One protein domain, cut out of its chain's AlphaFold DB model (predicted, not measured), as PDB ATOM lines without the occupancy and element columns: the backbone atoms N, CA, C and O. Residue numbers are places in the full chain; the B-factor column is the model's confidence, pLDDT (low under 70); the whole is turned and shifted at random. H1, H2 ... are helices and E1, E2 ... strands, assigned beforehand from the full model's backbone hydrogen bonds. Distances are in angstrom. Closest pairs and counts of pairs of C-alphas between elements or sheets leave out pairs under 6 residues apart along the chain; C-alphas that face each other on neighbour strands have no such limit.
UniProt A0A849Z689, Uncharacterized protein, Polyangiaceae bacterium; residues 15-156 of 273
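This is residues 15 to 156 of the 273 residues of an uncharacterized protein of Polyangiaceae bacterium (UniProt A0A849Z689). A helical hairpin, H1 and H2, makes one end of a long rod, with its tip, residues 41 to 49, sticking out free; the other end is a body of two small sheets with the helix H3 packed on both. One sheet holds E1, E2, E3 and E4 in that order, the other E5, E6 and E7, and both are antiparallel. The printed part has 142 residues with three named helices and seven named strands, in the order E1 H1 H2 E2 E3 E4 E5 E6 E7 H3, a mixed class of helices and strands. It is loose, with a radius of gyration of the C-alphas of 19.6 A, and spans 69 by 29 by 27 A.

E1, residues 15 to 18, is an edge strand and the antiparallel neighbour of E2, residues 69 to 73, with N 16 and O 71 2.8 A apart. H1, residues 22 to 40, and H2, residues 48 to 66, form a helical hairpin: they touch, H2 with its residues 57 to 64 alone, and run opposite ways at a shallow tilt of 16 degrees; their closest C-alphas, of Val 26 and Gly 64, are 6.4 A apart. Neither is on a sheet. E2, E3, residues 77 to 82, and E4, residues 85 to 90, form a meander, each strand the antiparallel neighbour of the one before, with N 70 and O 81 2.8 A apart and N 80 and O 87 2.8 A apart. E5, residues 94 to 105, E6, residues 111 to 121, and E7, residues 126 to 130, form a second meander in a twisted sheet, with N 98 and O 118 3.0 A apart and N 119 and O 127 2.9 A apart. The closest C-alphas of E3 and E7, of Val 80 and Leu 129, are 7.9 A apart. H3, residues 135 to 156, is on one face of each sheet, two layers in each case. Its height over the second sheet is 9.8 A; it lies over E5 and E6, along the strands, at 2 degrees to E5 on the local plane, and its closest C-alphas to E5 are those of Lys 142 and Val 97, 6.7 A. Its height over the first sheet is 9.9 A, over E1 and E2, with Ile 145 and Val 73 the closest C-alphas of H3 and E2, 6.6 A. H1, H2 and H3 have every O i to N i+4 pair within hydrogen-bond range.

E1 begins at C-alpha 15 (-6.568, 4.252, 1.093). H1 is 26.7 A long and H2 27.4 A, from C-alpha 48 (-8.435, 45.076, -17.789). E5 is 31.2 A and E6 30.4 A. H3, 31.6 A, ends at C-alpha 156 (14.810, -6.554, 7.766).

The two C-alphas farthest apart, of Gly 44 and Lys 156, are 68.8 A apart. The printed part has no cut; the link from H1 to H2 is short, the others are tight. The mean pLDDT of the printed part is 81.2, and 30 residues are under 70, among them 19 to 26 and 40 to 50.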
ATOM      1  N   ARG A  15      -6.370   3.012   1.865       88.75
ATOM      2  CA  ARG A  15      -6.568   4.252   1.093       88.75
ATOM      3  C   ARG A  15      -7.338   5.284   1.912       88.75
ATOM      4  O   ARG A  15      -8.522   5.113   2.189       88.75
ATOM      5  N   PHE A  16      -6.712   6.429   2.158       85.88
ATOM      6  CA  PHE A  16      -7.331   7.589   2.787       85.88
ATOM      7  C   PHE A  16      -7.611   8.677   1.732       85.88
ATOM      8  O   PHE A  16      -6.697   9.179   1.079       85.88
ATOM      9  N   ARG A  17      -8.882   9.068   1.540       84.12
ATOM     10  CA  ARG A  17      -9.297  10.149   0.607       84.12
ATOM     11  C   ARG A  17      -9.568  11.476   1.312       84.12
ATOM     12  O   ARG A  17     -10.488  11.536   2.129       84.12
ATOM     13  N   PHE A  18      -8.827  12.532   1.013       75.94
ATOM     14  CA  PHE A  18      -8.981  13.842   1.659       75.94
ATOM     15  C   PHE A  18      -9.763  14.803   0.758       75.94
ATOM     16  O   PHE A  18      -9.838  14.614  -0.455       75.94
ATOM     17  N   GLY A  19     -10.393  15.814   1.365       63.66
ATOM     18  CA  GLY A  19     -11.150  16.844   0.642       63.66
ATOM     19  C   GLY A  19     -12.678  16.761   0.749       63.66
ATOM     20  O   GLY A  19     -13.365  17.513   0.060       63.66
ATOM     21  N   HIS A  20     -13.247  15.912   1.616       58.47
ATOM     22  CA  HIS A  20     -14.708  15.872   1.800       58.47
ATOM     23  C   HIS A  20     -15.281  17.181   2.371       58.47
ATOM     24  O   HIS A  20     -16.315  17.629   1.886       58.47
ATOM     25  N   GLY A  21     -14.574  17.850   3.289       59.19
ATOM     26  CA  GLY A  21     -14.974  19.175   3.792       59.19
ATOM     27  C   GLY A  21     -14.726  20.329   2.811       59.19
ATOM     28  O   GLY A  21     -15.347  21.379   2.922       59.19
ATOM     29  N   PHE A  22     -13.859  20.137   1.811       60.78
ATOM     30  CA  PHE A  22     -13.483  21.192   0.863       60.78
ATOM     31  C   PHE A  22     -14.437  21.277  -0.341       60.78
ATOM     32  O   PHE A  22     -14.549  22.318  -0.984       60.78
ATOM     33  N   ARG A  23     -15.179  20.199  -0.628       63.62
ATOM     34  CA  ARG A  23     -16.171  20.134  -1.713       63.62
ATOM     35  C   ARG A  23     -17.274  21.198  -1.645       63.62
ATOM     36  O   ARG A  23     -17.475  21.839  -2.674       63.62
ATOM     37  N   PRO A  24     -17.976  21.420  -0.517       64.69
ATOM     38  CA  PRO A  24     -19.021  22.445  -0.463       64.69
ATOM     39  C   PRO A  24     -18.449  23.857  -0.624       64.69
ATOM     40  O   PRO A  24     -19.060  24.685  -1.289       64.69
ATOM     41  N   VAL A  25     -17.244  24.113  -0.105       65.50
ATOM     42  CA  VAL A  25     -16.568  25.412  -0.244       65.50
ATOM     43  C   VAL A  25     -16.138  25.654  -1.691       65.50
ATOM     44  O   VAL A  25     -16.420  26.713  -2.240       65.50
ATOM     45  N   VAL A  26     -15.528  24.665  -2.351       67.06
ATOM     46  CA  VAL A  26     -15.144  24.773  -3.770       67.06
ATOM     47  C   VAL A  26     -16.368  24.888  -4.672       67.06
ATOM     48  O   VAL A  26     -16.344  25.694  -5.594       67.06
ATOM     49  N   MET A  27     -17.445  24.146  -4.397       70.69
ATOM     50  CA  MET A  27     -18.707  24.267  -5.136       70.69
ATOM     51  C   MET A  27     -19.370  25.631  -4.921       70.69
ATOM     52  O   MET A  27     -19.843  26.223  -5.884       70.69
ATOM     53  N   GLY A  28     -19.369  26.159  -3.694       73.25
ATOM     54  CA  GLY A  28     -19.888  27.495  -3.397       73.25
ATOM     55  C   GLY A  28     -19.080  28.592  -4.088       73.25
ATOM     56  O   GLY A  28     -19.655  29.484  -4.705       73.25
ATOM     57  N   ILE A  29     -17.750  28.479  -4.066       69.69
ATOM     58  CA  ILE A  29     -16.843  29.384  -4.778       69.69
ATOM     59  C   ILE A  29     -17.081  29.287  -6.287       69.69
ATOM     60  O   ILE A  29     -17.310  30.313  -6.907       69.69
ATOM     61  N   LEU A  30     -17.118  28.085  -6.875       70.69
ATOM     62  CA  LEU A  30     -17.411  27.880  -8.299       70.69
ATOM     63  C   LEU A  30     -18.793  28.405  -8.703       70.69
ATOM     64  O   LEU A  30     -18.917  28.998  -9.769       70.69
ATOM     65  N   GLY A  31     -19.814  28.224  -7.863       75.44
ATOM     66  CA  GLY A  31     -21.163  28.737  -8.099       75.44
ATOM     67  C   GLY A  31     -21.218  30.264  -8.068       75.44
ATOM     68  O   GLY A  31     -21.781  30.877  -8.971       75.44
ATOM     69  N   LEU A  32     -20.567  30.888  -7.082       74.00
ATOM     70  CA  LEU A  32     -20.444  32.345  -6.985       74.00
ATOM     71  C   LEU A  32     -19.675  32.917  -8.185       74.00
ATOM     72  O   LEU A  32     -20.078  33.904  -8.788       74.00
ATOM     73  N   ILE A  33     -18.597  32.243  -8.566       68.06
ATOM     74  CA  ILE A  33     -17.767  32.541  -9.732       68.06
ATOM     75  C   ILE A  33     -18.568  32.455 -11.032       68.06
ATOM     76  O   ILE A  33     -18.515  33.380 -11.837       68.06
ATOM     77  N   ALA A  34     -19.318  31.371 -11.229       74.25
ATOM     78  CA  ALA A  34     -20.153  31.179 -12.406       74.25
ATOM     79  C   ALA A  34     -21.260  32.238 -12.467       74.25
ATOM     80  O   ALA A  34     -21.497  32.795 -13.534       74.25
ATOM     81  N   GLY A  35     -21.877  32.572 -11.329       76.31
ATOM     82  CA  GLY A  35     -22.871  33.642 -11.228       76.31
ATOM     83  C   GLY A  35     -22.301  35.014 -11.592       76.31
ATOM     84  O   GLY A  35     -22.891  35.730 -12.395       76.31
ATOM     85  N   ILE A  36     -21.117  35.358 -11.073       70.19
ATOM     86  CA  ILE A  36     -20.423  36.609 -11.415       70.19
ATOM     87  C   ILE A  36     -20.052  36.634 -12.904       70.19
ATOM     88  O   ILE A  36     -20.232  37.658 -13.554       70.19
ATOM     89  N   PHE A  37     -19.568  35.520 -13.458       69.12
ATOM     90  CA  PHE A  37     -19.204  35.428 -14.873       69.12
ATOM     91  C   PHE A  37     -20.429  35.562 -15.794       69.12
ATOM     92  O   PHE A  37     -20.379  36.308 -16.770       69.12
ATOM     93  N   LEU A  38     -21.550  34.917 -15.450       72.81
ATOM     94  CA  LEU A  38     -22.830  35.041 -16.160       72.81
ATOM     95  C   LEU A  38     -23.373  36.474 -16.142       72.81
ATOM     96  O   LEU A  38     -23.858  36.945 -17.166       72.81
ATOM     97  N   LEU A  39     -23.247  37.179 -15.015       70.69
ATOM     98  CA  LEU A  39     -23.641  38.586 -14.896       70.69
ATOM     99  C   LEU A  39     -22.745  39.538 -15.703       70.69
ATOM    100  O   LEU A  39     -23.175  40.640 -16.011       70.69
ATOM    101  N   GLN A  40     -21.512  39.145 -16.036       64.31
ATOM    102  CA  GLN A  40     -20.564  39.993 -16.774       64.31
ATOM    103  C   GLN A  40     -20.648  39.801 -18.295       64.31
ATOM    104  O   GLN A  40     -20.183  40.663 -19.031       64.31
ATOM    105  N   LEU A  41     -21.259  38.715 -18.788       66.62
ATOM    106  CA  LEU A  41     -21.469  38.495 -20.229       66.62
ATOM    107  C   LEU A  41     -22.430  39.518 -20.868       66.62
ATOM    108  O   LEU A  41     -22.508  39.587 -22.092       66.62
ATOM    109  N   SER A  42     -23.146  40.311 -20.065       69.31
ATOM    110  CA  SER A  42     -24.023  41.391 -20.533       69.31
ATOM    111  C   SER A  42     -23.319  42.744 -20.701       69.31
ATOM    112  O   SER A  42     -23.865  43.616 -21.376       69.31
ATOM    113  N   GLU A  43     -22.121  42.937 -20.138       63.16
ATOM    114  CA  GLU A  43     -21.360  44.188 -20.233       63.16
ATOM    115  C   GLU A  43     -20.160  43.983 -21.173       63.16
ATOM    116  O   GLU A  43     -19.371  43.056 -21.012       63.16
ATOM    117  N   GLY A  44     -20.058  44.804 -22.221       64.19
ATOM    118  CA  GLY A  44     -19.149  44.582 -23.353       64.19
ATOM    119  C   GLY A  44     -17.641  44.464 -23.022       64.19
ATOM    120  O   GLY A  44     -17.194  44.786 -21.924       64.19
ATOM    121  N   PRO A  45     -16.813  44.054 -24.005       57.12
ATOM    122  CA  PRO A  45     -15.452  43.513 -23.827       57.12
ATOM    123  C   PRO A  45     -14.348  44.499 -23.381       57.12
ATOM    124  O   PRO A  45     -13.163  44.170 -23.446       57.12
ATOM    125  N   ALA A  46     -14.680  45.700 -22.913       59.34
ATOM    126  CA  ALA A  46     -13.691  46.693 -22.505       59.34
ATOM    127  C   ALA A  46     -13.526  46.704 -20.979       59.34
ATOM    128  O   ALA A  46     -14.298  47.360 -20.295       59.34
ATOM    129  N   THR A  47     -12.523  46.001 -20.436       58.00
ATOM    130  CA  THR A  47     -11.702  46.462 -19.288       58.00
ATOM    131  C   THR A  47     -10.716  45.390 -18.803       58.00
ATOM    132  O   THR A  47     -11.060  44.230 -18.582       58.00
ATOM    133  N   LEU A  48      -9.485  45.821 -18.510       61.19
ATOM    134  CA  LEU A  48      -8.435  45.076 -17.789       61.19
ATOM    135  C   LEU A  48      -8.921  44.386 -16.490       61.19
ATOM    136  O   LEU A  48      -8.315  43.416 -16.035       61.19
ATOM    137  N   PHE A  49     -10.038  44.843 -15.915       62.84
ATOM    138  CA  PHE A  49     -10.678  44.244 -14.743       62.84
ATOM    139  C   PHE A  49     -11.200  42.818 -14.981       62.84
ATOM    140  O   PHE A  49     -11.181  42.015 -14.046       62.84
ATOM    141  N   GLY A  50     -11.613  42.470 -16.205       69.88
ATOM    142  CA  GLY A  50     -12.067  41.113 -16.532       69.88
ATOM    143  C   GLY A  50     -10.938  40.080 -16.440       69.88
ATOM    144  O   GLY A  50     -11.092  39.035 -15.808       69.88
ATOM    145  N   ALA A  51      -9.762  40.413 -16.984       71.00
ATOM    146  CA  ALA A  51      -8.590  39.536 -16.961       71.00
ATOM    147  C   ALA A  51      -8.065  39.301 -15.534       71.00
ATOM    148  O   ALA A  51      -7.743  38.170 -15.172       71.00
ATOM    149  N   PHE A  52      -8.035  40.344 -14.695       76.06
ATOM    150  CA  PHE A  52      -7.622  40.215 -13.296       76.06
ATOM    151  C   PHE A  52      -8.570  39.311 -12.495       76.06
ATOM    152  O   PHE A  52      -8.115  38.397 -11.807       76.06
ATOM    153  N   LYS A  53      -9.891  39.510 -12.615       68.38
ATOM    154  CA  LYS A  53     -10.886  38.663 -11.937       68.38
ATOM    155  C   LYS A  53     -10.784  37.207 -12.387       68.38
ATOM    156  O   LYS A  53     -10.822  36.317 -11.543       68.38
ATOM    157  N   PHE A  54     -10.590  36.965 -13.686       73.00
ATOM    158  CA  PHE A  54     -10.354  35.626 -14.225       73.00
ATOM    159  C   PHE A  54      -9.064  34.998 -13.674       73.00
ATOM    160  O   PHE A  54      -9.065  33.836 -13.280       73.00
ATOM    161  N   ALA A  55      -7.976  35.761 -13.559       77.19
ATOM    162  CA  ALA A  55      -6.737  35.266 -12.960       77.19
ATOM    163  C   ALA A  55      -6.922  34.878 -11.481       77.19
ATOM    164  O   ALA A  55      -6.453  33.820 -11.063       77.19
ATOM    165  N   VAL A  56      -7.658  35.679 -10.700       78.62
ATOM    166  CA  VAL A  56      -8.016  35.352  -9.306       78.62
ATOM    167  C   VAL A  56      -8.888  34.096  -9.243       78.62
ATOM    168  O   VAL A  56      -8.664  33.242  -8.387       78.62
ATOM    169  N   LEU A  57      -9.829  33.948 -10.177       75.31
ATOM    170  CA  LEU A  57     -10.671  32.764 -10.363       75.31
ATOM    171  C   LEU A  57      -9.844  31.493 -10.524       75.31
ATOM    172  O   LEU A  57     -10.022  30.514  -9.803       75.31
ATOM    173  N   VAL A  58      -8.930  31.533 -11.495       78.94
ATOM    174  CA  VAL A  58      -8.080  30.414 -11.871       78.94
ATOM    175  C   VAL A  58      -7.135  30.109 -10.724       78.94
ATOM    176  O   VAL A  58      -6.981  28.943 -10.379       78.94
ATOM    177  N   ALA A  59      -6.575  31.128 -10.069       77.38
ATOM    178  CA  ALA A  59      -5.757  30.944  -8.879       77.38
ATOM    179  C   ALA A  59      -6.554  30.272  -7.749       77.38
ATOM    180  O   ALA A  59      -6.094  29.270  -7.210       77.38
ATOM    181  N   ALA A  60      -7.758  30.751  -7.427       76.19
ATOM    182  CA  ALA A  60      -8.608  30.175  -6.385       76.19
ATOM    183  C   ALA A  60      -9.002  28.723  -6.701       76.19
ATOM    184  O   ALA A  60      -8.898  27.850  -5.836       76.19
ATOM    185  N   LEU A  61      -9.376  28.440  -7.952       77.81
ATOM    186  CA  LEU A  61      -9.670  27.088  -8.421       77.81
ATOM    187  C   LEU A  61      -8.431  26.191  -8.333       77.81
ATOM    188  O   LEU A  61      -8.513  25.077  -7.824       77.81
ATOM    189  N   PHE A  62      -7.267  26.676  -8.762       76.69
ATOM    190  CA  PHE A  62      -6.010  25.930  -8.720       76.69
ATOM    191  C   PHE A  62      -5.561  25.643  -7.280       76.69
ATOM    192  O   PHE A  62      -5.104  24.539  -6.979       76.69
ATOM    193  N   TYR A  63      -5.750  26.597  -6.364       74.00
ATOM    194  CA  TYR A  63      -5.521  26.407  -4.931       74.00
ATOM    195  C   TYR A  63      -6.506  25.404  -4.320       74.00
ATOM    196  O   TYR A  63      -6.086  24.539  -3.552       74.00
ATOM    197  N   GLY A  64      -7.788  25.451  -4.696       73.50
ATOM    198  CA  GLY A  64      -8.790  24.501  -4.207       73.50
ATOM    199  C   GLY A  64      -8.592  23.080  -4.739       73.50
ATOM    200  O   GLY A  64      -8.700  22.111  -3.987       73.50
ATOM    201  N   LEU A  65      -8.213  22.940  -6.010       75.81
ATOM    202  CA  LEU A  65      -7.897  21.648  -6.624       75.81
ATOM    203  C   LEU A  65      -6.640  21.013  -6.015       75.81
ATOM    204  O   LEU A  65      -6.559  19.790  -5.917       75.81
ATOM    205  N   ARG A  66      -5.682  21.813  -5.529       71.69
ATOM    206  CA  ARG A  66      -4.507  21.289  -4.811       71.69
ATOM    207  C   ARG A  66      -4.839  20.605  -3.483       71.69
ATOM    208  O   ARG A  66      -4.045  19.772  -3.047       71.69
ATOM    209  N   ALA A  67      -5.983  20.909  -2.870       70.50
ATOM    210  CA  ALA A  67      -6.432  20.280  -1.626       70.50
ATOM    211  C   ALA A  67      -7.101  18.907  -1.844       70.50
ATOM    212  O   ALA A  67      -7.319  18.160  -0.889       70.50
ATOM    213  N   LEU A  68      -7.425  18.553  -3.093       79.81
ATOM    214  CA  LEU A  68      -7.974  17.247  -3.440       79.81
ATOM    215  C   LEU A  68      -6.830  16.254  -3.652       79.81
ATOM    216  O   LEU A  68      -6.072  16.324  -4.623       79.81
ATOM    217  N   GLY A  69      -6.722  15.306  -2.729       85.19
ATOM    218  CA  GLY A  69      -5.721  14.257  -2.800       85.19
ATOM    219  C   GLY A  69      -6.108  13.008  -2.024       85.19
ATOM    220  O   GLY A  69      -7.045  12.991  -1.223       85.19
ATOM    221  N   SER A  70      -5.370  11.937  -2.270       90.69
ATOM    222  CA  SER A  70      -5.456  10.697  -1.513       90.69
ATOM    223  C   SER A  70      -4.069  10.236  -1.103       90.69
ATOM    224  O   SER A  70      -3.116  10.366  -1.871       90.69
ATOM    225  N   VAL A  71      -3.984   9.660   0.087       93.44
ATOM    226  CA  VAL A  71      -2.797   8.962   0.577       93.44
ATOM    227  C   VAL A  71      -3.152   7.488   0.640       93.44
ATOM    228  O   VAL A  71      -4.139   7.102   1.266       93.44
ATOM    229  N   GLU A  72      -2.387   6.679  -0.069       93.56
ATOM    230  CA  GLU A  72      -2.447   5.223  -0.029       93.56
ATOM    231  C   GLU A  72      -1.221   4.749   0.741       93.56
ATOM    232  O   GLU A  72      -0.101   5.097   0.376       93.56
ATOM    233  N   VAL A  73      -1.435   3.990   1.811       94.25
ATOM    234  CA  VAL A  73      -0.357   3.351   2.568       94.25
ATOM    235  C   VAL A  73      -0.379   1.869   2.209       94.25
ATOM    236  O   VAL A  73      -1.362   1.177   2.484       94.25
ATOM    237  N   GLY A  74       0.658   1.417   1.511       88.31
ATOM    238  CA  GLY A  74       0.894   0.012   1.192       88.31
ATOM    239  C   GLY A  74       2.026  -0.573   2.033       88.31
ATOM    240  O   GLY A  74       2.625   0.124   2.854       88.31
ATOM    241  N   ASP A  75       2.320  -1.851   1.807       80.94
ATOM    242  CA  ASP A  75       3.445  -2.534   2.452       80.94
ATOM    243  C   ASP A  75       4.806  -2.046   1.945       80.94
ATOM    244  O   ASP A  75       5.751  -2.013   2.726       80.94
ATOM    245  N   ASP A  76       4.876  -1.593   0.690       81.44
ATOM    246  CA  ASP A  76       6.134  -1.200   0.034       81.44
ATOM    247  C   ASP A  76       6.375   0.318   0.092       81.44
ATOM    248  O   ASP A  76       7.485   0.821  -0.093       81.44
ATOM    249  N   GLY A  77       5.329   1.098   0.369       90.94
ATOM    250  CA  GLY A  77       5.450   2.545   0.409       90.94
ATOM    251  C   GLY A  77       4.150   3.311   0.551       90.94
ATOM    252  O   GLY A  77       3.042   2.775   0.600       90.94
ATOM    253  N   ILE A  78       4.320   4.623   0.607       94.44
ATOM    254  CA  ILE A  78       3.272   5.614   0.786       94.44
ATOM    255  C   ILE A  78       3.120   6.354  -0.539       94.44
ATOM    256  O   ILE A  78       4.038   7.036  -0.998       94.44
ATOM    257  N   VAL A  79       1.956   6.228  -1.170       93.56
ATOM    258  CA  VAL A  79       1.641   6.912  -2.425       93.56
ATOM    259  C   VAL A  79       0.723   8.086  -2.137       93.56
ATOM    260  O   VAL A  79      -0.424   7.937  -1.717       93.56
ATOM    261  N   VAL A  80       1.220   9.276  -2.432       92.81
ATOM    262  CA  VAL A  80       0.496  10.532  -2.295       92.81
ATOM    263  C   VAL A  80       0.061  10.955  -3.684       92.81
ATOM    264  O   VAL A  80       0.885  11.314  -4.527       92.81
ATOM    265  N   ARG A  81      -1.245  10.907  -3.942       90.94
ATOM    266  CA  ARG A  81      -1.837  11.380  -5.194       90.94
ATOM    267  C   ARG A  81      -2.504  12.722  -4.949       90.94
ATOM    268  O   ARG A  81      -3.441  12.818  -4.162       90.94
ATOM    269  N   ARG A  82      -2.043  13.746  -5.650       86.62
ATOM    270  CA  ARG A  82      -2.728  15.026  -5.854       86.62
ATOM    271  C   ARG A  82      -3.126  15.109  -7.322       86.62
ATOM    272  O   ARG A  82      -2.527  14.429  -8.151       86.62
ATOM    273  N   ILE A  83      -4.078  15.978  -7.657       82.62
ATOM    274  CA  ILE A  83      -4.563  16.137  -9.043       82.62
ATOM    275  C   ILE A  83      -3.416  16.343 -10.053       82.62
ATOM    276  O   ILE A  83      -3.490  15.832 -11.164       82.62
ATOM    277  N   LEU A  84      -2.340  17.036  -9.660       83.94
ATOM    278  CA  LEU A  84      -1.207  17.361 -10.541       83.94
ATOM    279  C   LEU A  84       0.126  16.716 -10.138       83.94
ATOM    280  O   LEU A  84       1.134  16.948 -10.796       83.94
ATOM    281  N   GLN A  85       0.179  15.973  -9.031       86.69
ATOM    282  CA  GLN A  85       1.436  15.437  -8.499       86.69
ATOM    283  C   GLN A  85       1.217  14.050  -7.905       86.69
ATOM    284  O   GLN A  85       0.328  13.860  -7.077       86.69
ATOM    285  N   ARG A  86       2.062  13.090  -8.284       92.62
ATOM    286  CA  ARG A  86       2.156  11.778  -7.642       92.62
ATOM    287  C   ARG A  86       3.530  11.670  -7.000       92.62
ATOM    288  O   ARG A  86       4.531  11.737  -7.703       92.62
ATOM    289  N   VAL A  87       3.566  11.501  -5.685       93.00
ATOM    290  CA  VAL A  87       4.805  11.268  -4.934       93.00
ATOM    291  C   VAL A  87       4.720   9.880  -4.321       93.00
ATOM    292  O   VAL A  87       3.712   9.540  -3.705       93.00
ATOM    293  N   VAL A  88       5.757   9.074  -4.522       94.38
ATOM    294  CA  VAL A  88       5.892   7.748  -3.914       94.38
ATOM    295  C   VAL A  88       7.038   7.822  -2.915       94.38
ATOM    296  O   VAL A  88       8.134   8.249  -3.271       94.38
ATOM    297  N   VAL A  89       6.770   7.446  -1.668       95.31
ATOM    298  CA  VAL A  89       7.761   7.389  -0.591       95.31
ATOM    299  C   VAL A  89       7.919   5.924  -0.178       95.31
ATOM    300  O   VAL A  89       6.991   5.388   0.425       95.31
ATOM    301  N   PRO A  90       9.041   5.260  -0.507       92.19
ATOM    302  CA  PRO A  90       9.310   3.893  -0.060       92.19
ATOM    303  C   PRO A  90       9.250   3.799   1.465       92.19
ATOM    304  O   PRO A  90       9.804   4.675   2.139       92.19
ATOM    305  N   ILE A  91       8.590   2.765   2.003       92.88
ATOM    306  CA  ILE A  91       8.351   2.630   3.455       92.88
ATOM    307  C   ILE A  91       9.665   2.535   4.236       92.88
ATOM    308  O   ILE A  91       9.783   3.042   5.347       92.88
ATOM    309  N   GLU A  92      10.664   1.920   3.614       86.94
ATOM    310  CA  GLU A  92      12.012   1.742   4.141       86.94
ATOM    311  C   GLU A  92      12.774   3.054   4.268       86.94
ATOM    312  O   GLU A  92      13.570   3.187   5.182       86.94
ATOM    313  N   SER A  93      12.483   4.028   3.400       92.44
ATOM    314  CA  SER A  93      13.136   5.333   3.438       92.44
ATOM    315  C   SER A  93      12.547   6.243   4.506       92.44
ATOM    316  O   SER A  93      12.984   7.381   4.615       92.44
ATOM    317  N   VAL A  94      11.508   5.813   5.230       95.50
ATOM    318  CA  VAL A  94      10.835   6.623   6.247       95.50
ATOM    319  C   VAL A  94      11.596   6.527   7.565       95.50
ATOM    320  O   VAL A  94      11.530   5.525   8.285       95.50
ATOM    321  N   ARG A  95      12.261   7.626   7.919       94.69
ATOM    322  CA  ARG A  95      12.954   7.777   9.195       94.69
ATOM    323  C   ARG A  95      11.981   8.100  10.318       94.69
ATOM    324  O   ARG A  95      12.026   7.461  11.367       94.69
ATOM    325  N   ASP A  96      11.130   9.095  10.082       96.06
ATOM    326  CA  ASP A  96      10.203   9.624  11.077       96.06
ATOM    327  C   ASP A  96       8.936  10.203  10.433       96.06
ATOM    328  O   ASP A  96       8.933  10.594   9.261       96.06
ATOM    329  N   VAL A  97       7.853  10.238  11.209       97.12
ATOM    330  CA  VAL A  97       6.554  10.778  10.809       97.12
ATOM    331  C   VAL A  97       6.015  11.672  11.916       97.12
ATOM    332  O   VAL A  97       5.478  11.214  12.931       97.12
ATOM    333  N   GLU A  98       6.087  12.975  11.685       97.12
ATOM    334  CA  GLU A  98       5.628  13.984  12.630       97.12
ATOM    335  C   GLU A  98       4.335  14.644  12.158       97.12
ATOM    336  O   GLU A  98       4.043  14.736  10.965       97.12
ATOM    337  N   THR A  99       3.533  15.112  13.111       96.25
ATOM    338  CA  THR A  99       2.414  16.006  12.816       96.25
ATOM    339  C   THR A  99       2.946  17.422  12.733       96.25
ATOM    340  O   THR A  99       3.580  17.900  13.670       96.25
ATOM    341  N   TRP A 100       2.639  18.107  11.644       94.19
ATOM    342  CA  TRP A 100       3.002  19.501  11.447       94.19
ATOM    343  C   TRP A 100       1.751  20.364  11.441       94.19
ATOM    344  O   TRP A 100       0.721  19.991  10.873       94.19
ATOM    345  N   TRP A 101       1.858  21.527  12.069       88.81
ATOM    346  CA  TRP A 101       0.855  22.569  11.993       88.81
ATOM    347  C   TRP A 101       1.545  23.900  11.703       88.81
ATOM    348  O   TRP A 101       2.586  24.215  12.273       88.81
ATOM    349  N   GLU A 102       0.956  24.680  10.808       84.81
ATOM    350  CA  GLU A 102       1.377  26.048  10.532       84.81
ATOM    351  C   GLU A 102       0.177  26.965  10.735       84.81
ATOM    352  O   GLU A 102      -0.868  26.829  10.085       84.81
ATOM    353  N   GLN A 103       0.323  27.897  11.674       78.69
ATOM    354  CA  GLN A 103      -0.658  28.944  11.899       78.69
ATOM    355  C   GLN A 103      -0.344  30.104  10.960       78.69
ATOM    356  O   GLN A 103       0.560  30.902  11.203       78.69
ATOM    357  N   ARG A 104      -1.092  30.195   9.858       72.56
ATOM    358  CA  ARG A 104      -0.929  31.281   8.894       72.56
ATOM    359  C   ARG A 104      -1.932  32.384   9.212       72.56
ATOM    360  O   ARG A 104      -3.138  32.210   9.029       72.56
ATOM    361  N   MET A 105      -1.439  33.533   9.679       61.06
ATOM    362  CA  MET A 105      -2.271  34.733   9.779       61.06
ATOM    363  C   MET A 105      -2.566  35.254   8.372       61.06
ATOM    364  O   MET A 105      -1.687  35.782   7.689       61.06
ATOM    365  N   SER A 106      -3.811  35.096   7.924       62.66
ATOM    366  CA  SER A 106      -4.270  35.721   6.684       62.66
ATOM    367  C   SER A 106      -4.563  37.199   6.927       62.66
ATOM    368  O   SER A 106      -5.098  37.583   7.966       62.66
ATOM    369  N   ARG A 107      -4.269  38.037   5.928       58.06
ATOM    370  CA  ARG A 107      -4.360  39.513   5.960       58.06
ATOM    371  C   ARG A 107      -5.787  40.085   6.134       58.06
ATOM    372  O   ARG A 107      -5.981  41.279   5.960       58.06
ATOM    373  N   GLY A 108      -6.768  39.247   6.475       72.12
ATOM    374  CA  GLY A 108      -8.180  39.590   6.682       72.12
ATOM    375  C   GLY A 108      -8.786  39.004   7.964       72.12
ATOM    376  O   GLY A 108      -9.996  38.826   8.026       72.12
ATOM    377  N   GLY A 109      -7.970  38.633   8.959       74.31
ATOM    378  CA  GLY A 109      -8.442  38.173  10.277       74.31
ATOM    379  C   GLY A 109      -8.943  36.724  10.342       74.31
ATOM    380  O   GLY A 109      -9.156  36.203  11.432       74.31
ATOM    381  N   VAL A 110      -9.079  36.033   9.205       65.44
ATOM    382  CA  VAL A 110      -9.420  34.602   9.174       65.44
ATOM    383  C   VAL A 110      -8.150  33.773   9.366       65.44
ATOM    384  O   VAL A 110      -7.323  33.649   8.460       65.44
ATOM    385  N   SER A 111      -7.975  33.217  10.563       68.50
ATOM    386  CA  SER A 111      -6.888  32.284  10.859       68.50
ATOM    387  C   SER A 111      -7.179  30.934  10.209       68.50
ATOM    388  O   SER A 111      -8.137  30.261  10.577       68.50
ATOM    389  N   THR A 112      -6.344  30.519   9.260       70.06
ATOM    390  CA  THR A 112      -6.375  29.160   8.703       70.06
ATOM    391  C   THR A 112      -5.196  28.374   9.260       70.06
ATOM    392  O   THR A 112      -4.045  28.698   8.957       70.06
ATOM    393  N   SER A 113      -5.471  27.347  10.065       77.75
ATOM    394  CA  SER A 113      -4.477  26.350  10.464       77.75
ATOM    395  C   SER A 113      -4.335  25.310   9.356       77.75
ATOM    396  O   SER A 113      -5.280  24.601   9.014       77.75
ATOM    397  N   LEU A 114      -3.138  25.203   8.786       81.88
ATOM    398  CA  LEU A 114      -2.788  24.064   7.945       81.88
ATOM    399  C   LEU A 114      -2.224  22.986   8.861       81.88
ATOM    400  O   LEU A 114      -1.184  23.195   9.476       81.88
ATOM    401  N   LYS A 115      -2.918  21.850   8.962       90.56
ATOM    402  CA  LYS A 115      -2.417  20.656   9.645       90.56
ATOM    403  C   LYS A 115      -2.100  19.554   8.635       90.56
ATOM    404  O   LYS A 115      -2.748  19.414   7.588       90.56
ATOM    405  N   GLY A 116      -1.062  18.785   8.935       93.81
ATOM    406  CA  GLY A 116      -0.545  17.760   8.047       93.81
ATOM    407  C   GLY A 116       0.420  16.801   8.726       93.81
ATOM    408  O   GLY A 116       0.644  16.861   9.934       93.81
ATOM    409  N   LEU A 117       1.002  15.921   7.918       95.94
ATOM    410  CA  LEU A 117       2.108  15.059   8.314       95.94
ATOM    411  C   LEU A 117       3.377  15.470   7.577       95.94
ATOM    412  O   LEU A 117       3.329  15.852   6.407       95.94
ATOM    413  N   VAL A 118       4.507  15.352   8.255       96.88
ATOM    414  CA  VAL A 118       5.838  15.476   7.670       96.88
ATOM    415  C   VAL A 118       6.487  14.114   7.752       96.88
ATOM    416  O   VAL A 118       6.647  13.562   8.837       96.88
ATOM    417  N   ILE A 119       6.810  13.562   6.588       96.94
ATOM    418  CA  ILE A 119       7.531  12.299   6.478       96.94
ATOM    419  C   ILE A 119       8.990  12.638   6.212       96.94
ATOM    420  O   ILE A 119       9.336  13.069   5.109       96.94
ATOM    421  N   THR A 120       9.828  12.456   7.223       97.25
ATOM    422  CA  THR A 120      11.273  12.649   7.114       97.25
ATOM    423  C   THR A 120      11.895  11.372   6.579       97.25
ATOM    424  O   THR A 120      11.649  10.287   7.110       97.25
ATOM    425  N   ARG A 121      12.695  11.495   5.520       95.75
ATOM    426  CA  ARG A 121      13.356  10.363   4.878       95.75
ATOM    427  C   ARG A 121      14.785  10.176   5.366       95.75
ATOM    428  O   ARG A 121      15.428  11.130   5.818       95.75
ATOM    429  N   ASP A 122      15.304   8.968   5.212       85.44
ATOM    430  CA  ASP A 122      16.734   8.704   5.326       85.44
ATOM    431  C   ASP A 122      17.469   9.555   4.273       85.44
ATOM    432  O   ASP A 122      17.131   9.546   3.091       85.44
ATOM    433  N   GLY A 123      18.371  10.428   4.730       86.06
ATOM    434  CA  GLY A 123      18.967  11.503   3.920       86.06
ATOM    435  C   GLY A 123      18.441  12.916   4.216       86.06
ATOM    436  O   GLY A 123      18.906  13.878   3.613       86.06
ATOM    437  N   GLY A 124      17.491  13.078   5.144       91.12
ATOM    438  CA  GLY A 124      17.064  14.385   5.670       91.12
ATOM    439  C   GLY A 124      16.043  15.140   4.814       91.12
ATOM    440  O   GLY A 124      15.529  16.172   5.241       91.12
ATOM    441  N   SER A 125      15.698  14.630   3.628       93.88
ATOM    442  CA  SER A 125      14.595  15.185   2.834       93.88
ATOM    443  C   SER A 125      13.245  14.950   3.521       93.88
ATOM    444  O   SER A 125      13.018  13.890   4.102       93.88
ATOM    445  N   ALA A 126      12.339  15.924   3.443       95.50
ATOM    446  CA  ALA A 126      11.024  15.853   4.072       95.50
ATOM    447  C   ALA A 126       9.900  15.948   3.032       95.50
ATOM    448  O   ALA A 126       9.931  16.790   2.130       95.50
ATOM    449  N   VAL A 127       8.884  15.092   3.165       94.44
ATOM    450  CA  VAL A 127       7.670  15.118   2.341       94.44
ATOM    451  C   VAL A 127       6.503  15.622   3.181       94.44
ATOM    452  O   VAL A 127       6.084  14.976   4.138       94.44
ATOM    453  N   TYR A 128       5.955  16.772   2.791       93.25
ATOM    454  CA  TYR A 128       4.832  17.414   3.473       93.25
ATOM    455  C   TYR A 128       3.494  16.941   2.901       93.25
ATOM    456  O   TYR A 128       3.198  17.117   1.710       93.25
ATOM    457  N   LEU A 129       2.658  16.381   3.770       91.75
ATOM    458  CA  LEU A 129       1.311  15.904   3.484       91.75
ATOM    459  C   LEU A 129       0.286  16.824   4.160       91.75
ATOM    460  O   LEU A 129      -0.022  16.627   5.332       91.75
ATOM    461  N   PRO A 130      -0.269  17.824   3.460       88.31
ATOM    462  CA  PRO A 130      -1.386  18.600   3.976       88.31
ATOM    463  C   PRO A 130      -2.642  17.726   3.924       88.31
ATOM    464  O   PRO A 130      -3.073  17.329   2.840       88.31
ATOM    465  N   LEU A 131      -3.210  17.393   5.084       86.81
ATOM    466  CA  LEU A 131      -4.356  16.472   5.186       86.81
ATOM    467  C   LEU A 131      -5.617  17.143   5.756       86.81
ATOM    468  O   LEU A 131      -6.676  16.517   5.788       86.81
ATOM    469  N   GLY A 132      -5.528  18.428   6.112       85.75
ATOM    470  CA  GLY A 132      -6.629  19.211   6.672       85.75
ATOM    471  C   GLY A 132      -6.650  19.177   8.200       85.75
ATOM    472  O   GLY A 132      -5.720  18.679   8.819       85.75
ATOM    473  N   ASP A 133      -7.702  19.732   8.802       84.75
ATOM    474  CA  ASP A 133      -7.788  19.986  10.254       84.75
ATOM    475  C   ASP A 133      -8.331  18.801  11.087       84.75
ATOM    476  O   ASP A 133      -8.481  18.884  12.307       84.75
ATOM    477  N   ASP A 134      -8.612  17.674  10.434       89.19
ATOM    478  CA  ASP A 134      -9.149  16.466  11.066       89.19
ATOM    479  C   ASP A 134      -8.041  15.734  11.844       89.19
ATOM    480  O   ASP A 134      -7.253  14.963  11.287       89.19
ATOM    481  N   SER A 135      -7.943  16.051  13.136       89.75
ATOM    482  CA  SER A 135      -6.836  15.622  14.000       89.75
ATOM    483  C   SER A 135      -6.880  14.117  14.292       89.75
ATOM    484  O   SER A 135      -5.835  13.467  14.265       89.75
ATOM    485  N   ASP A 136      -8.074  13.545  14.470       92.12
ATOM    486  CA  ASP A 136      -8.256  12.103  14.698       92.12
ATOM    487  C   ASP A 136      -7.820  11.304  13.472       92.12
ATOM    488  O   ASP A 136      -7.112  10.298  13.555       92.12
ATOM    489  N   ARG A 137      -8.179  11.804  12.292       89.38
ATOM    490  CA  ARG A 137      -7.776  11.192  11.038       89.38
ATOM    491  C   ARG A 137      -6.276  11.298  10.783       89.38
ATOM    492  O   ARG A 137      -5.681  10.329  10.311       89.38
ATOM    493  N   LEU A 138      -5.671  12.454  11.062       93.56
ATOM    494  CA  LEU A 138      -4.218  12.648  10.994       93.56
ATOM    495  C   LEU A 138      -3.488  11.617  11.854       93.56
ATOM    496  O   LEU A 138      -2.524  11.004  11.387       93.56
ATOM    497  N   LEU A 139      -3.978  11.405  13.077       95.12
ATOM    498  CA  LEU A 139      -3.431  10.420  13.998       95.12
ATOM    499  C   LEU A 139      -3.574   8.999  13.443       95.12
ATOM    500  O   LEU A 139      -2.577   8.289  13.372       95.12
ATOM    501  N   ALA A 140      -4.754   8.624  12.939       94.62
ATOM    502  CA  ALA A 140      -4.982   7.303  12.349       94.62
ATOM    503  C   ALA A 140      -4.042   7.006  11.163       94.62
ATOM    504  O   ALA A 140      -3.527   5.898  11.023       94.62
ATOM    505  N   ILE A 141      -3.775   8.000  10.308       94.75
ATOM    506  CA  ILE A 141      -2.849   7.842   9.174       94.75
ATOM    507  C   ILE A 141      -1.408   7.737   9.656       94.75
ATOM    508  O   ILE A 141      -0.655   6.908   9.147       94.75
ATOM    509  N   LYS A 142      -1.018   8.566  10.630       96.75
ATOM    510  CA  LYS A 142       0.306   8.494  11.248       96.75
ATOM    511  C   LYS A 142       0.536   7.113  11.863       96.75
ATOM    512  O   LYS A 142       1.578   6.515  11.617       96.75
ATOM    513  N   GLU A 143      -0.424   6.599  12.624       96.50
ATOM    514  CA  GLU A 143      -0.342   5.281  13.253       96.50
ATOM    515  C   GLU A 143      -0.252   4.150  12.226       96.50
ATOM    516  O   GLU A 143       0.589   3.266  12.392       96.50
ATOM    517  N   GLU A 144      -1.036   4.208  11.144       94.69
ATOM    518  CA  GLU A 144      -0.958   3.230  10.050       94.69
ATOM    519  C   GLU A 144       0.400   3.277   9.339       94.69
ATOM    520  O   GLU A 144       0.993   2.238   9.065       94.69
ATOM    521  N   ILE A 145       0.957   4.463   9.078       95.19
ATOM    522  CA  ILE A 145       2.304   4.561   8.498       95.19
ATOM    523  C   ILE A 145       3.339   3.974   9.467       95.19
ATOM    524  O   ILE A 145       4.154   3.141   9.077       95.19
ATOM    525  N   LEU A 146       3.300   4.367  10.743       95.06
ATOM    526  CA  LEU A 146       4.259   3.898  11.745       95.06
ATOM    527  C   LEU A 146       4.134   2.396  12.032       95.06
ATOM    528  O   LEU A 146       5.128   1.769  12.406       95.06
ATOM    529  N   SER A 147       2.947   1.799  11.906       90.88
ATOM    530  CA  SER A 147       2.759   0.350  12.047       90.88
ATOM    531  C   SER A 147       3.452  -0.398  10.902       90.88
ATOM    532  O   SER A 147       4.205  -1.340  11.158       90.88
ATOM    533  N   ARG A 148       3.307   0.088   9.661       91.31
ATOM    534  CA  ARG A 148       3.946  -0.476   8.460       91.31
ATOM    535  C   ARG A 148       5.460  -0.299   8.475       91.31
ATOM    536  O   ARG A 148       6.176  -1.258   8.213       91.31
ATOM    537  N   VAL A 149       5.957   0.877   8.870       90.81
ATOM    538  CA  VAL A 149       7.402   1.123   9.046       90.81
ATOM    539  C   VAL A 149       7.991   0.163  10.079       90.81
ATOM    540  O   VAL A 149       9.040  -0.434   9.840       90.81
ATOM    541  N   ARG A 150       7.316  -0.035  11.219       88.19
ATOM    542  CA  ARG A 150       7.760  -1.000  12.237       88.19
ATOM    543  C   ARG A 150       7.767  -2.427  11.700       88.19
ATOM    544  O   ARG A 150       8.761  -3.119  11.882       88.19
ATOM    545  N   ALA A 151       6.711  -2.850  11.008       80.31
ATOM    546  CA  ALA A 151       6.647  -4.176  10.396       80.31
ATOM    547  C   ALA A 151       7.765  -4.388   9.358       80.31
ATOM    548  O   ALA A 151       8.419  -5.427   9.367       80.31
ATOM    549  N   ALA A 152       8.040  -3.390   8.515       80.69
ATOM    550  CA  ALA A 152       9.131  -3.429   7.544       80.69
ATOM    551  C   ALA A 152      10.508  -3.529   8.223       80.69
ATOM    552  O   ALA A 152      11.318  -4.371   7.843       80.69
ATOM    553  N   LYS A 153      10.752  -2.746   9.282       79.69
ATOM    554  CA  LYS A 153      11.995  -2.830  10.070       79.69
ATOM    555  C   LYS A 153      12.158  -4.194  10.742       79.69
ATOM    556  O   LYS A 153      13.243  -4.761  10.700       79.69
ATOM    557  N   ILE A 154      11.083  -4.746  11.310       72.31
ATOM    558  CA  ILE A 154      11.093  -6.080  11.927       72.31
ATOM    559  C   ILE A 154      11.393  -7.171  10.893       72.31
ATOM    560  O   ILE A 154      12.045  -8.136  11.255       72.31
ATOM    561  N   ARG A 155      10.966  -7.036   9.630       68.06
ATOM    562  CA  ARG A 155      11.324  -7.992   8.566       68.06
ATOM    563  C   ARG A 155      12.807  -7.925   8.194       68.06
ATOM    564  O   ARG A 155      13.437  -8.966   8.044       68.06
ATOM    565  N   LYS A 156      13.390  -6.722   8.122       67.88
ATOM    566  CA  LYS A 156      14.810  -6.554   7.766       67.88
ATOM    567  C   LYS A 156      15.771  -7.072   8.847       67.88
ATOM    568  O   LYS A 156      16.794  -7.654   8.506       67.88
TER     569      LYS A 156